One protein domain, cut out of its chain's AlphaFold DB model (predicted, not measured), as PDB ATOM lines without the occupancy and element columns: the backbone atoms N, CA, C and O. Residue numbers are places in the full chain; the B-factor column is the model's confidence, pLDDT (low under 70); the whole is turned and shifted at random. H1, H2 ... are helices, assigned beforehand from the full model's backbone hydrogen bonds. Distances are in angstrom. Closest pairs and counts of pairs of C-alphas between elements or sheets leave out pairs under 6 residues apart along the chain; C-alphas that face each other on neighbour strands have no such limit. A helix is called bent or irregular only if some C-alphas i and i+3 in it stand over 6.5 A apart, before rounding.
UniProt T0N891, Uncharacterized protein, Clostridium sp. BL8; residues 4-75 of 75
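This is residues 4 to 75 of the 75 residues of an uncharacterized protein of Clostridium sp. BL8 (UniProt T0N891). One long helix, H2, makes the length of an open V; the bent helix H3 folds back from its last residues, and short H1 sits at its other end. The 72 printed residues hold three named helices, H1, H2, H3, and no named strand: all helix. The whole is extended, radius of gyration of the C-alphas 18.9 A, spanning 58 by 28 by 13 A.

H1, residues 4 to 10, is close but not clearly touching H2, residues 13 to 43; their closest C-alphas, Leu 8 and Leu 16, are 7.1 A apart. H2 has a kink of 28 degrees near residue 20, but is neither bent nor irregular, only just: C-alphas 19 and 22 are 6.1 A apart. H3, residues 49 to 74, assigned as one helix by its hydrogen bonds, is bent: C-alphas 58 and 61 are 6.9 A apart, and arms H3a, residues 49 to 58, and H3b, residues 61 to 74, stand at a steep tilt of 50 degrees. H2 touches H3a with residues 39 to 43 alone, closest C-alphas Gly 43 and Gly 49 at 4.2 A, opposite ways at a steep tilt of 54 degrees. H3b is apart from H1 and H2. Each O i to N i+4 pair is within hydrogen-bond range in H3a and H3b, 26 of 27 in H2, and 1 of 3 in H1, where 2 of 4 O i to N i+3 pairs are.

H1 measures 10.2 A from C-alpha 4 at (8.646, -65.773, -39.270), H2 43.9 A, H3a 14.2 A, and H3b 19.5 A to C-alpha 74 at (8.836, -51.983, -56.534).

The farthest C-alphas, Gln 10 and Asn 47, are 58.9 A apart. The printed part has no cut, and both links are tight. Residues 4 to 11 and 75 have pLDDT under 70.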
ATOM      1  N   SER A   4       9.843 -66.574 -38.976       57.44
ATOM      2  CA  SER A   4       8.646 -65.773 -39.270       57.44
ATOM      3  C   SER A   4       7.582 -66.539 -40.062       57.44
ATOM      4  O   SER A   4       6.394 -66.334 -39.826       57.44
ATOM      5  N   VAL A   5       7.987 -67.451 -40.950       58.97
ATOM      6  CA  VAL A   5       7.057 -68.257 -41.762       58.97
ATOM      7  C   VAL A   5       6.403 -69.355 -40.917       58.97
ATOM      8  O   VAL A   5       5.205 -69.590 -41.045       58.97
ATOM      9  N   ASP A   6       7.141 -69.940 -39.967       58.44
ATOM     10  CA  ASP A   6       6.595 -70.918 -39.013       58.44
ATOM     11  C   ASP A   6       5.509 -70.314 -38.103       58.44
ATOM     12  O   ASP A   6       4.509 -70.965 -37.803       58.44
ATOM     13  N   ARG A   7       5.638 -69.038 -37.706       58.66
ATOM     14  CA  ARG A   7       4.640 -68.355 -36.858       58.66
ATOM     15  C   ARG A   7       3.306 -68.112 -37.559       58.66
ATOM     16  O   ARG A   7       2.272 -68.140 -36.896       58.66
ATOM     17  N   LEU A   8       3.329 -67.896 -38.877       64.38
ATOM     18  CA  LEU A   8       2.119 -67.694 -39.676       64.38
ATOM     19  C   LEU A   8       1.262 -68.974 -39.758       64.38
ATOM     20  O   LEU A   8       0.043 -68.875 -39.860       64.38
ATOM     21  N   GLY A   9       1.890 -70.156 -39.684       65.31
ATOM     22  CA  GLY A   9       1.217 -71.460 -39.732       65.31
ATOM     23  C   GLY A   9       0.942 -72.116 -38.370       65.31
ATOM     24  O   GLY A   9       0.065 -72.974 -38.292       65.31
ATOM     25  N   GLN A  10       1.661 -71.739 -37.302       65.00
ATOM     26  CA  GLN A  10       1.566 -72.395 -35.985       65.00
ATOM     27  C   GLN A  10       0.782 -71.612 -34.913       65.00
ATOM     28  O   GLN A  10       0.242 -72.224 -33.989       65.00
ATOM     29  N   GLU A  11       0.703 -70.276 -34.984       66.31
ATOM     30  CA  GLU A  11      -0.040 -69.484 -33.990       66.31
ATOM     31  C   GLU A  11      -1.543 -69.397 -34.311       66.31
ATOM     32  O   GLU A  11      -1.965 -69.370 -35.465       66.31
ATOM     33  N   ARG A  12      -2.388 -69.298 -33.269       74.00
ATOM     34  CA  ARG A  12      -3.835 -69.079 -33.439       74.00
ATOM     35  C   ARG A  12      -4.069 -67.810 -34.260       74.00
ATOM     36  O   ARG A  12      -3.648 -66.730 -33.843       74.00
ATOM     37  N   VAL A  13      -4.828 -67.942 -35.351       77.62
ATOM     38  CA  VAL A  13      -5.147 -66.875 -36.320       77.62
ATOM     39  C   VAL A  13      -5.492 -65.545 -35.640       77.62
ATOM     40  O   VAL A  13      -4.960 -64.511 -36.021       77.62
ATOM     41  N   GLY A  14      -6.296 -65.559 -34.570       77.81
ATOM     42  CA  GLY A  14      -6.671 -64.340 -33.841       77.81
ATOM     43  C   GLY A  14      -5.500 -63.588 -33.188       77.81
ATOM     44  O   GLY A  14      -5.450 -62.365 -33.265       77.81
ATOM     45  N   LYS A  15      -4.531 -64.289 -32.584       80.25
ATOM     46  CA  LYS A  15      -3.361 -63.661 -31.939       80.25
ATOM     47  C   LYS A  15      -2.408 -63.075 -32.980       80.25
ATOM     48  O   LYS A  15      -1.891 -61.975 -32.801       80.25
ATOM     49  N   LEU A  16      -2.222 -63.802 -34.076       80.00
ATOM     50  CA  LEU A  16      -1.383 -63.389 -35.191       80.00
ATOM     51  C   LEU A  16      -1.970 -62.169 -35.915       80.00
ATOM     52  O   LEU A  16      -1.261 -61.188 -36.133       80.00
ATOM     53  N   LEU A  17      -3.278 -62.193 -36.200       84.12
ATOM     54  CA  LEU A  17      -4.003 -61.050 -36.750       84.12
ATOM     55  C   LEU A  17      -3.860 -59.831 -35.847       84.12
ATOM     56  O   LEU A  17      -3.514 -58.769 -36.339       84.12
ATOM     57  N   PHE A  18      -4.055 -59.967 -34.535       85.56
ATOM     58  CA  PHE A  18      -3.935 -58.827 -33.625       85.56
ATOM     59  C   PHE A  18      -2.498 -58.278 -33.572       85.56
ATOM     60  O   PHE A  18      -2.294 -57.067 -33.609       85.56
ATOM     61  N   SER A  19      -1.494 -59.161 -33.561       85.62
ATOM     62  CA  SER A  19      -0.076 -58.777 -33.534       85.62
ATOM     63  C   SER A  19       0.387 -58.036 -34.792       85.62
ATOM     64  O   SER A  19       1.357 -57.287 -34.708       85.62
ATOM     65  N   LEU A  20      -0.255 -58.256 -35.944       87.00
ATOM     66  CA  LEU A  20       0.096 -57.615 -37.217       87.00
ATOM     67  C   LEU A  20      -0.839 -56.446 -37.560       87.00
ATOM     68  O   LEU A  20      -0.389 -55.413 -38.049       87.00
ATOM     69  N   ALA A  21      -2.133 -56.579 -37.272       88.94
ATOM     70  CA  ALA A  21      -3.137 -55.571 -37.587       88.94
ATOM     71  C   ALA A  21      -2.982 -54.322 -36.720       88.94
ATOM     72  O   ALA A  21      -3.094 -53.222 -37.244       88.94
ATOM     73  N   VAL A  22      -2.685 -54.458 -35.423       92.12
ATOM     74  CA  VAL A  22      -2.501 -53.295 -34.537       92.12
ATOM     75  C   VAL A  22      -1.398 -52.352 -35.041       92.12
ATOM     76  O   VAL A  22      -1.694 -51.171 -35.235       92.12
ATOM     77  N   PRO A  23      -0.159 -52.815 -35.310       91.06
ATOM     78  CA  PRO A  23       0.876 -51.926 -35.835       91.06
ATOM     79  C   PRO A  23       0.555 -51.410 -37.244       91.06
ATOM     80  O   PRO A  23       0.823 -50.245 -37.525       91.06
ATOM     81  N   ALA A  24      -0.068 -52.218 -38.110       93.50
ATOM     82  CA  ALA A  24      -0.460 -51.775 -39.450       93.50
ATOM     83  C   ALA A  24      -1.523 -50.662 -39.414       93.50
ATOM     84  O   ALA A  24      -1.392 -49.651 -40.102       93.50
ATOM     85  N   ILE A  25      -2.550 -50.806 -38.571       95.19
ATOM     86  CA  ILE A  25      -3.598 -49.796 -38.376       95.19
ATOM     87  C   ILE A  25      -3.002 -48.528 -37.765       95.19
ATOM     88  O   ILE A  25      -3.318 -47.431 -38.220       95.19
ATOM     89  N   ALA A  26      -2.115 -48.656 -36.775       96.12
ATOM     90  CA  ALA A  26      -1.426 -47.509 -36.189       96.12
ATOM     91  C   ALA A  26      -0.593 -46.749 -37.239       96.12
ATOM     92  O   ALA A  26      -0.689 -45.526 -37.325       96.12
ATOM     93  N   ALA A  27       0.157 -47.462 -38.083       95.81
ATOM     94  CA  ALA A  27       0.913 -46.856 -39.178       95.81
ATOM     95  C   ALA A  27      -0.007 -46.137 -40.179       95.81
ATOM     96  O   ALA A  27       0.271 -45.003 -40.577       95.81
ATOM     97  N   GLN A  28      -1.139 -46.752 -40.532       95.75
ATOM     98  CA  GLN A  28      -2.112 -46.149 -41.439       95.75
ATOM     99  C   GLN A  28      -2.761 -44.891 -40.841       95.75
ATOM    100  O   GLN A  28      -2.947 -43.901 -41.549       95.75
ATOM    101  N   LEU A  29      -3.058 -44.900 -39.538       96.69
ATOM    102  CA  LEU A  29      -3.583 -43.740 -38.814       96.69
ATOM    103  C   LEU A  29      -2.587 -42.581 -38.808       96.69
ATOM    104  O   LEU A  29      -2.970 -41.455 -39.111       96.69
ATOM    105  N   VAL A  30      -1.312 -42.847 -38.514       96.31
ATOM    106  CA  VAL A  30      -0.264 -41.813 -38.529       96.31
ATOM    107  C   VAL A  30      -0.098 -41.227 -39.930       96.31
ATOM    108  O   VAL A  30      -0.050 -40.007 -40.072       96.31
ATOM    109  N   ASN A  31      -0.084 -42.065 -40.971       94.69
ATOM    110  CA  ASN A  31      -0.009 -41.602 -42.356       94.69
ATOM    111  C   ASN A  31      -1.219 -40.721 -42.723       94.69
ATOM    112  O   ASN A  31      -1.073 -39.645 -43.304       94.69
ATOM    113  N   MET A  32      -2.427 -41.125 -42.330       95.12
ATOM    114  CA  MET A  32      -3.630 -40.324 -42.561       95.12
ATOM    115  C   MET A  32      -3.572 -38.977 -41.824       95.12
ATOM    116  O   MET A  32      -3.865 -37.943 -42.424       95.12
ATOM    117  N   LEU A  33      -3.164 -38.971 -40.551       95.38
ATOM    118  CA  LEU A  33      -3.016 -37.748 -39.761       95.38
ATOM    119  C   LEU A  33      -1.973 -36.810 -40.365       95.38
ATOM    120  O   LEU A  33      -2.229 -35.614 -40.442       95.38
ATOM    121  N   TYR A  34      -0.851 -37.341 -40.855       93.38
ATOM    122  CA  TYR A  34       0.152 -36.558 -41.574       93.38
ATOM    123  C   TYR A  34      -0.463 -35.842 -42.782       93.38
ATOM    124  O   TYR A  34      -0.340 -34.628 -42.891       93.38
ATOM    125  N   ASN A  35      -1.212 -36.556 -43.630       91.56
ATOM    126  CA  ASN A  35      -1.868 -35.963 -44.804       91.56
ATOM    127  C   ASN A  35      -2.899 -34.880 -44.434       91.56
ATOM    128  O   ASN A  35      -3.069 -33.905 -45.166       91.56
ATOM    129  N   ILE A  36      -3.613 -35.050 -43.317       92.62
ATOM    130  CA  ILE A  36      -4.587 -34.060 -42.835       92.62
ATOM    131  C   ILE A  36      -3.866 -32.822 -42.301       92.62
ATOM    132  O   ILE A  36      -4.204 -31.705 -42.687       92.62
ATOM    133  N   VAL A  37      -2.876 -33.017 -41.430       93.25
ATOM    134  CA  VAL A  37      -2.106 -31.927 -40.823       93.25
ATOM    135  C   VAL A  37      -1.365 -31.142 -41.901       93.25
ATOM    136  O   VAL A  37      -1.467 -29.922 -41.912       93.25
ATOM    137  N   ASP A  38      -0.720 -31.816 -42.850       91.50
ATOM    138  CA  ASP A  38      -0.044 -31.192 -43.990       91.50
ATOM    139  C   ASP A  38      -0.990 -30.261 -44.768       91.50
ATOM    140  O   ASP A  38      -0.715 -29.073 -44.937       91.50
ATOM    141  N   ARG A  39      -2.192 -30.739 -45.117       88.38
ATOM    142  CA  ARG A  39      -3.202 -29.918 -45.811       88.38
ATOM    143  C   ARG A  39      -3.734 -28.758 -44.968       88.38
ATOM    144  O   ARG A  39      -3.994 -27.692 -45.520       88.38
ATOM    145  N   ILE A  40      -3.894 -28.939 -43.654       90.06
ATOM    146  CA  ILE A  40      -4.303 -27.860 -42.738       90.06
ATOM    147  C   ILE A  40      -3.218 -26.785 -42.674       90.06
ATOM    148  O   ILE A  40      -3.544 -25.602 -42.773       90.06
ATOM    149  N   TYR A  41      -1.950 -27.180 -42.537       88.56
ATOM    150  CA  TYR A  41      -0.819 -26.255 -42.520       88.56
ATOM    151  C   TYR A  41      -0.725 -25.480 -43.832       88.56
ATOM    152  O   TYR A  41      -0.645 -24.255 -43.789       88.56
ATOM    153  N   ILE A  42      -0.825 -26.164 -44.978       86.69
ATOM    154  CA  ILE A  42      -0.838 -25.531 -46.305       86.69
ATOM    155  C   ILE A  42      -2.006 -24.542 -46.424       86.69
ATOM    156  O   ILE A  42      -1.813 -23.415 -46.871       86.69
ATOM    157  N   GLY A  43      -3.203 -24.918 -45.971       86.31
ATOM    158  CA  GLY A  43      -4.384 -24.052 -46.019       86.31
ATOM    159  C   GLY A  43      -4.304 -22.813 -45.117       86.31
ATOM    160  O   GLY A  43      -4.884 -21.785 -45.457       86.31
ATOM    161  N   HIS A  44      -3.571 -22.877 -44.002       88.94
ATOM    162  CA  HIS A  44      -3.392 -21.752 -43.072       88.94
ATOM    163  C   HIS A  44      -2.246 -20.805 -43.457       88.94
ATOM    164  O   HIS A  44      -1.990 -19.842 -42.731       88.94
ATOM    165  N   ILE A  45      -1.552 -21.036 -44.579       86.19
ATOM    166  CA  ILE A  45      -0.505 -20.117 -45.029       86.19
ATOM    167  C   ILE A  45      -1.150 -18.776 -45.434       86.19
ATOM    168  O   ILE A  45      -2.010 -18.757 -46.324       86.19
ATOM    169  N   PRO A  46      -0.734 -17.642 -44.836       77.38
ATOM    170  CA  PRO A  46      -1.282 -16.334 -45.172       77.38
ATOM    171  C   PRO A  46      -1.109 -16.014 -46.661       77.38
ATOM    172  O   PRO A  46      -0.035 -16.219 -47.224       77.38
ATOM    173  N   ASN A  47      -2.153 -15.468 -47.286       78.31
ATOM    174  CA  ASN A  47      -2.217 -15.018 -48.687       78.31
ATOM    175  C   ASN A  47      -2.120 -16.101 -49.775       78.31
ATOM    176  O   ASN A  47      -2.714 -15.912 -50.829       78.31
ATOM    177  N   ILE A  48      -1.433 -17.223 -49.543       85.31
ATOM    178  CA  ILE A  48      -1.204 -18.252 -50.577       85.31
ATOM    179  C   ILE A  48      -1.825 -19.616 -50.265       85.31
ATOM    180  O   ILE A  48      -1.790 -20.495 -51.118       85.31
ATOM    181  N   GLY A  49      -2.412 -19.827 -49.082       80.81
ATOM    182  CA  GLY A  49      -2.872 -21.160 -48.668       80.81
ATOM    183  C   GLY A  49      -3.934 -21.786 -49.581       80.81
ATOM    184  O   GLY A  49      -3.885 -22.982 -49.862       80.81
ATOM    185  N   SER A  50      -4.851 -20.978 -50.126       84.00
ATOM    186  CA  SER A  50      -5.876 -21.457 -51.070       84.00
ATOM    187  C   SER A  50      -5.288 -21.834 -52.435       84.00
ATOM    188  O   SER A  50      -5.658 -22.856 -53.019       84.00
ATOM    189  N   GLU A  51      -4.362 -21.025 -52.955       87.94
ATOM    190  CA  GLU A  51      -3.680 -21.305 -54.225       87.94
ATOM    191  C   GLU A  51      -2.748 -22.513 -54.089       87.94
ATOM    192  O   GLU A  51      -2.744 -23.393 -54.947       87.94
ATOM    193  N   ALA A  52      -2.036 -22.619 -52.965       85.56
ATOM    194  CA  ALA A  52      -1.184 -23.756 -52.647       85.56
ATOM    195  C   ALA A  52      -1.993 -25.058 -52.537       85.56
ATOM    196  O   ALA A  52      -1.609 -26.065 -53.132       85.56
ATOM    197  N   LEU A  53      -3.151 -25.044 -51.864       88.94
ATOM    198  CA  LEU A  53      -4.031 -26.216 -51.785       88.94
ATOM    199  C   LEU A  53      -4.582 -26.615 -53.166       88.94
ATOM    200  O   LEU A  53      -4.689 -27.804 -53.475       88.94
ATOM    201  N   THR A  54      -4.861 -25.631 -54.024       88.38
ATOM    202  CA  THR A  54      -5.244 -25.871 -55.423       88.38
ATOM    203  C   THR A  54      -4.095 -26.519 -56.203       88.38
ATOM    204  O   THR A  54      -4.314 -27.509 -56.900       88.38
ATOM    205  N   GLY A  55      -2.861 -26.039 -56.030       89.00
ATOM    206  CA  GLY A  55      -1.663 -26.638 -56.625       89.00
ATOM    207  C   GLY A  55      -1.425 -28.085 -56.177       89.00
ATOM    208  O   GLY A  55      -1.115 -28.942 -57.009       89.00
ATOM    209  N   VAL A  56      -1.657 -28.396 -54.896       89.25
ATOM    210  CA  VAL A  56      -1.609 -29.778 -54.378       89.25
ATOM    211  C   VAL A  56      -2.635 -30.662 -55.096       89.25
ATOM    212  O   VAL A  56      -2.308 -31.776 -55.508       89.25
ATOM    213  N   GLY A  57      -3.855 -30.159 -55.309       87.94
ATOM    214  CA  GLY A  57      -4.899 -30.867 -56.056       87.94
ATOM    215  C   GLY A  57      -4.539 -31.110 -57.525       87.94
ATOM    216  O   GLY A  57      -4.697 -32.224 -58.022       87.94
ATOM    217  N   VAL A  58      -3.991 -30.102 -58.209       92.12
ATOM    218  CA  VAL A  58      -3.555 -30.204 -59.615       92.12
ATOM    219  C   VAL A  58      -2.371 -31.159 -59.782       92.12
ATOM    220  O   VAL A  58      -2.248 -31.807 -60.818       92.12
ATOM    221  N   THR A  59      -1.522 -31.299 -58.764       91.38
ATOM    222  CA  THR A  59      -0.371 -32.219 -58.794       91.38
ATOM    223  C   THR A  59      -0.772 -33.674 -58.515       91.38
ATOM    224  O   THR A  59      -0.014 -34.599 -58.810       91.38
ATOM    225  N   PHE A  60      -1.982 -33.920 -58.002       90.56
ATOM    226  CA  PHE A  60      -2.455 -35.260 -57.640       90.56
ATOM    227  C   PHE A  60      -2.388 -36.299 -58.783       90.56
ATOM    228  O   PHE A  60      -1.911 -37.410 -58.533       90.56
ATOM    229  N   PRO A  61      -2.762 -35.983 -60.042       93.75
ATOM    230  CA  PRO A  61      -2.598 -36.899 -61.173       93.75
ATOM    231  C   PRO A  61      -1.134 -37.277 -61.436       93.75
ATOM    232  O   PRO A  61      -0.847 -38.420 -61.777       93.75
ATOM    233  N   ILE A  62      -0.193 -36.350 -61.232       94.69
ATOM    234  CA  ILE A  62       1.244 -36.612 -61.412       94.69
ATOM    235  C   ILE A  62       1.733 -37.592 -60.340       94.69
ATOM    236  O   ILE A  62       2.386 -38.584 -60.662       94.69
ATOM    237  N   ILE A  63       1.359 -37.368 -59.075       93.50
ATOM    238  CA  ILE A  63       1.679 -38.280 -57.963       93.50
ATOM    239  C   ILE A  63       1.095 -39.673 -58.220       93.50
ATOM    240  O   ILE A  63       1.755 -40.677 -57.947       93.50
ATOM    241  N   MET A  64      -0.118 -39.746 -58.774       94.12
ATOM    242  CA  MET A  64      -0.775 -41.006 -59.122       94.12
ATOM    243  C   MET A  64      -0.000 -41.775 -60.196       94.12
ATOM    244  O   MET A  64       0.224 -42.973 -60.038       94.12
ATOM    245  N   ILE A  65       0.460 -41.092 -61.247       95.25
ATOM    246  CA  ILE A  65       1.287 -41.698 -62.300       95.25
ATOM    247  C   ILE A  65       2.599 -42.224 -61.710       95.25
ATOM    248  O   ILE A  65       2.946 -43.383 -61.930       95.25
ATOM    249  N   ILE A  66       3.303 -41.407 -60.921       93.81
ATOM    250  CA  ILE A  66       4.558 -41.815 -60.271       93.81
ATOM    251  C   ILE A  66       4.322 -43.051 -59.399       93.81
ATOM    252  O   ILE A  66       5.045 -44.034 -59.522       93.81
ATOM    253  N   SER A  67       3.269 -43.033 -58.579       92.69
ATOM    254  CA  SER A  67       2.913 -44.146 -57.695       92.69
ATOM    255  C   SER A  67       2.595 -45.426 -58.473       92.69
ATOM    256  O   SER A  67       3.005 -46.505 -58.055       92.69
ATOM    257  N   ALA A  68       1.917 -45.321 -59.622       93.62
ATOM    258  CA  ALA A  68       1.628 -46.463 -60.488       93.62
ATOM    259  C   ALA A  68       2.912 -47.109 -61.036       93.62
ATOM    260  O   ALA A  68       3.049 -48.332 -61.003       93.62
ATOM    261  N   PHE A  69       3.883 -46.303 -61.476       94.25
ATOM    262  CA  PHE A  69       5.179 -46.817 -61.930       94.25
ATOM    263  C   PHE A  69       6.039 -47.355 -60.782       94.25
ATOM    264  O   PHE A  69       6.688 -48.389 -60.939       94.25
ATOM    265  N   SER A  70       6.022 -46.707 -59.614       93.31
ATOM    266  CA  SER A  70       6.698 -47.221 -58.419       93.31
ATOM    267  C   SER A  70       6.137 -48.577 -57.993       93.31
ATOM    268  O   SER A  70       6.914 -49.467 -57.670       93.31
ATOM    269  N   ALA A  71       4.815 -48.764 -58.042       90.88
ATOM    270  CA  ALA A  71       4.183 -50.048 -57.746       90.88
ATOM    271  C   ALA A  71       4.501 -51.123 -58.800       90.88
ATOM    272  O   ALA A  71       4.621 -52.288 -58.446       90.88
ATOM    273  N   LEU A  72       4.669 -50.743 -60.073       90.50
ATOM    274  CA  LEU A  72       5.021 -51.671 -61.152       90.50
ATOM    275  C   LEU A  72       6.434 -52.260 -61.006       90.50
ATOM    276  O   LEU A  72       6.650 -53.405 -61.385       90.50
ATOM    277  N   ILE A  73       7.398 -51.472 -60.515       89.94
ATOM    278  CA  ILE A  73       8.807 -51.892 -60.392       89.94
ATOM    279  C   ILE A  73       9.150 -52.354 -58.963       89.94
ATOM    280  O   ILE A  73      10.052 -53.167 -58.785       89.94
ATOM    281  N   GLY A  74       8.483 -51.803 -57.946       76.75
ATOM    282  CA  GLY A  74       8.836 -51.983 -56.534       76.75
ATOM    283  C   GLY A  74       8.126 -53.120 -55.793       76.75
ATOM    284  O   GLY A  74       8.517 -53.396 -54.659       76.75
ATOM    285  N   ILE A  75       7.098 -53.739 -56.386       54.53
ATOM    286  CA  ILE A  75       6.395 -54.920 -55.846       54.53
ATOM    287  C   ILE A  75       6.925 -56.188 -56.515       54.53
ATOM    288  O   ILE A  75       7.076 -56.173 -57.755       54.53
TER     289      ILE A  75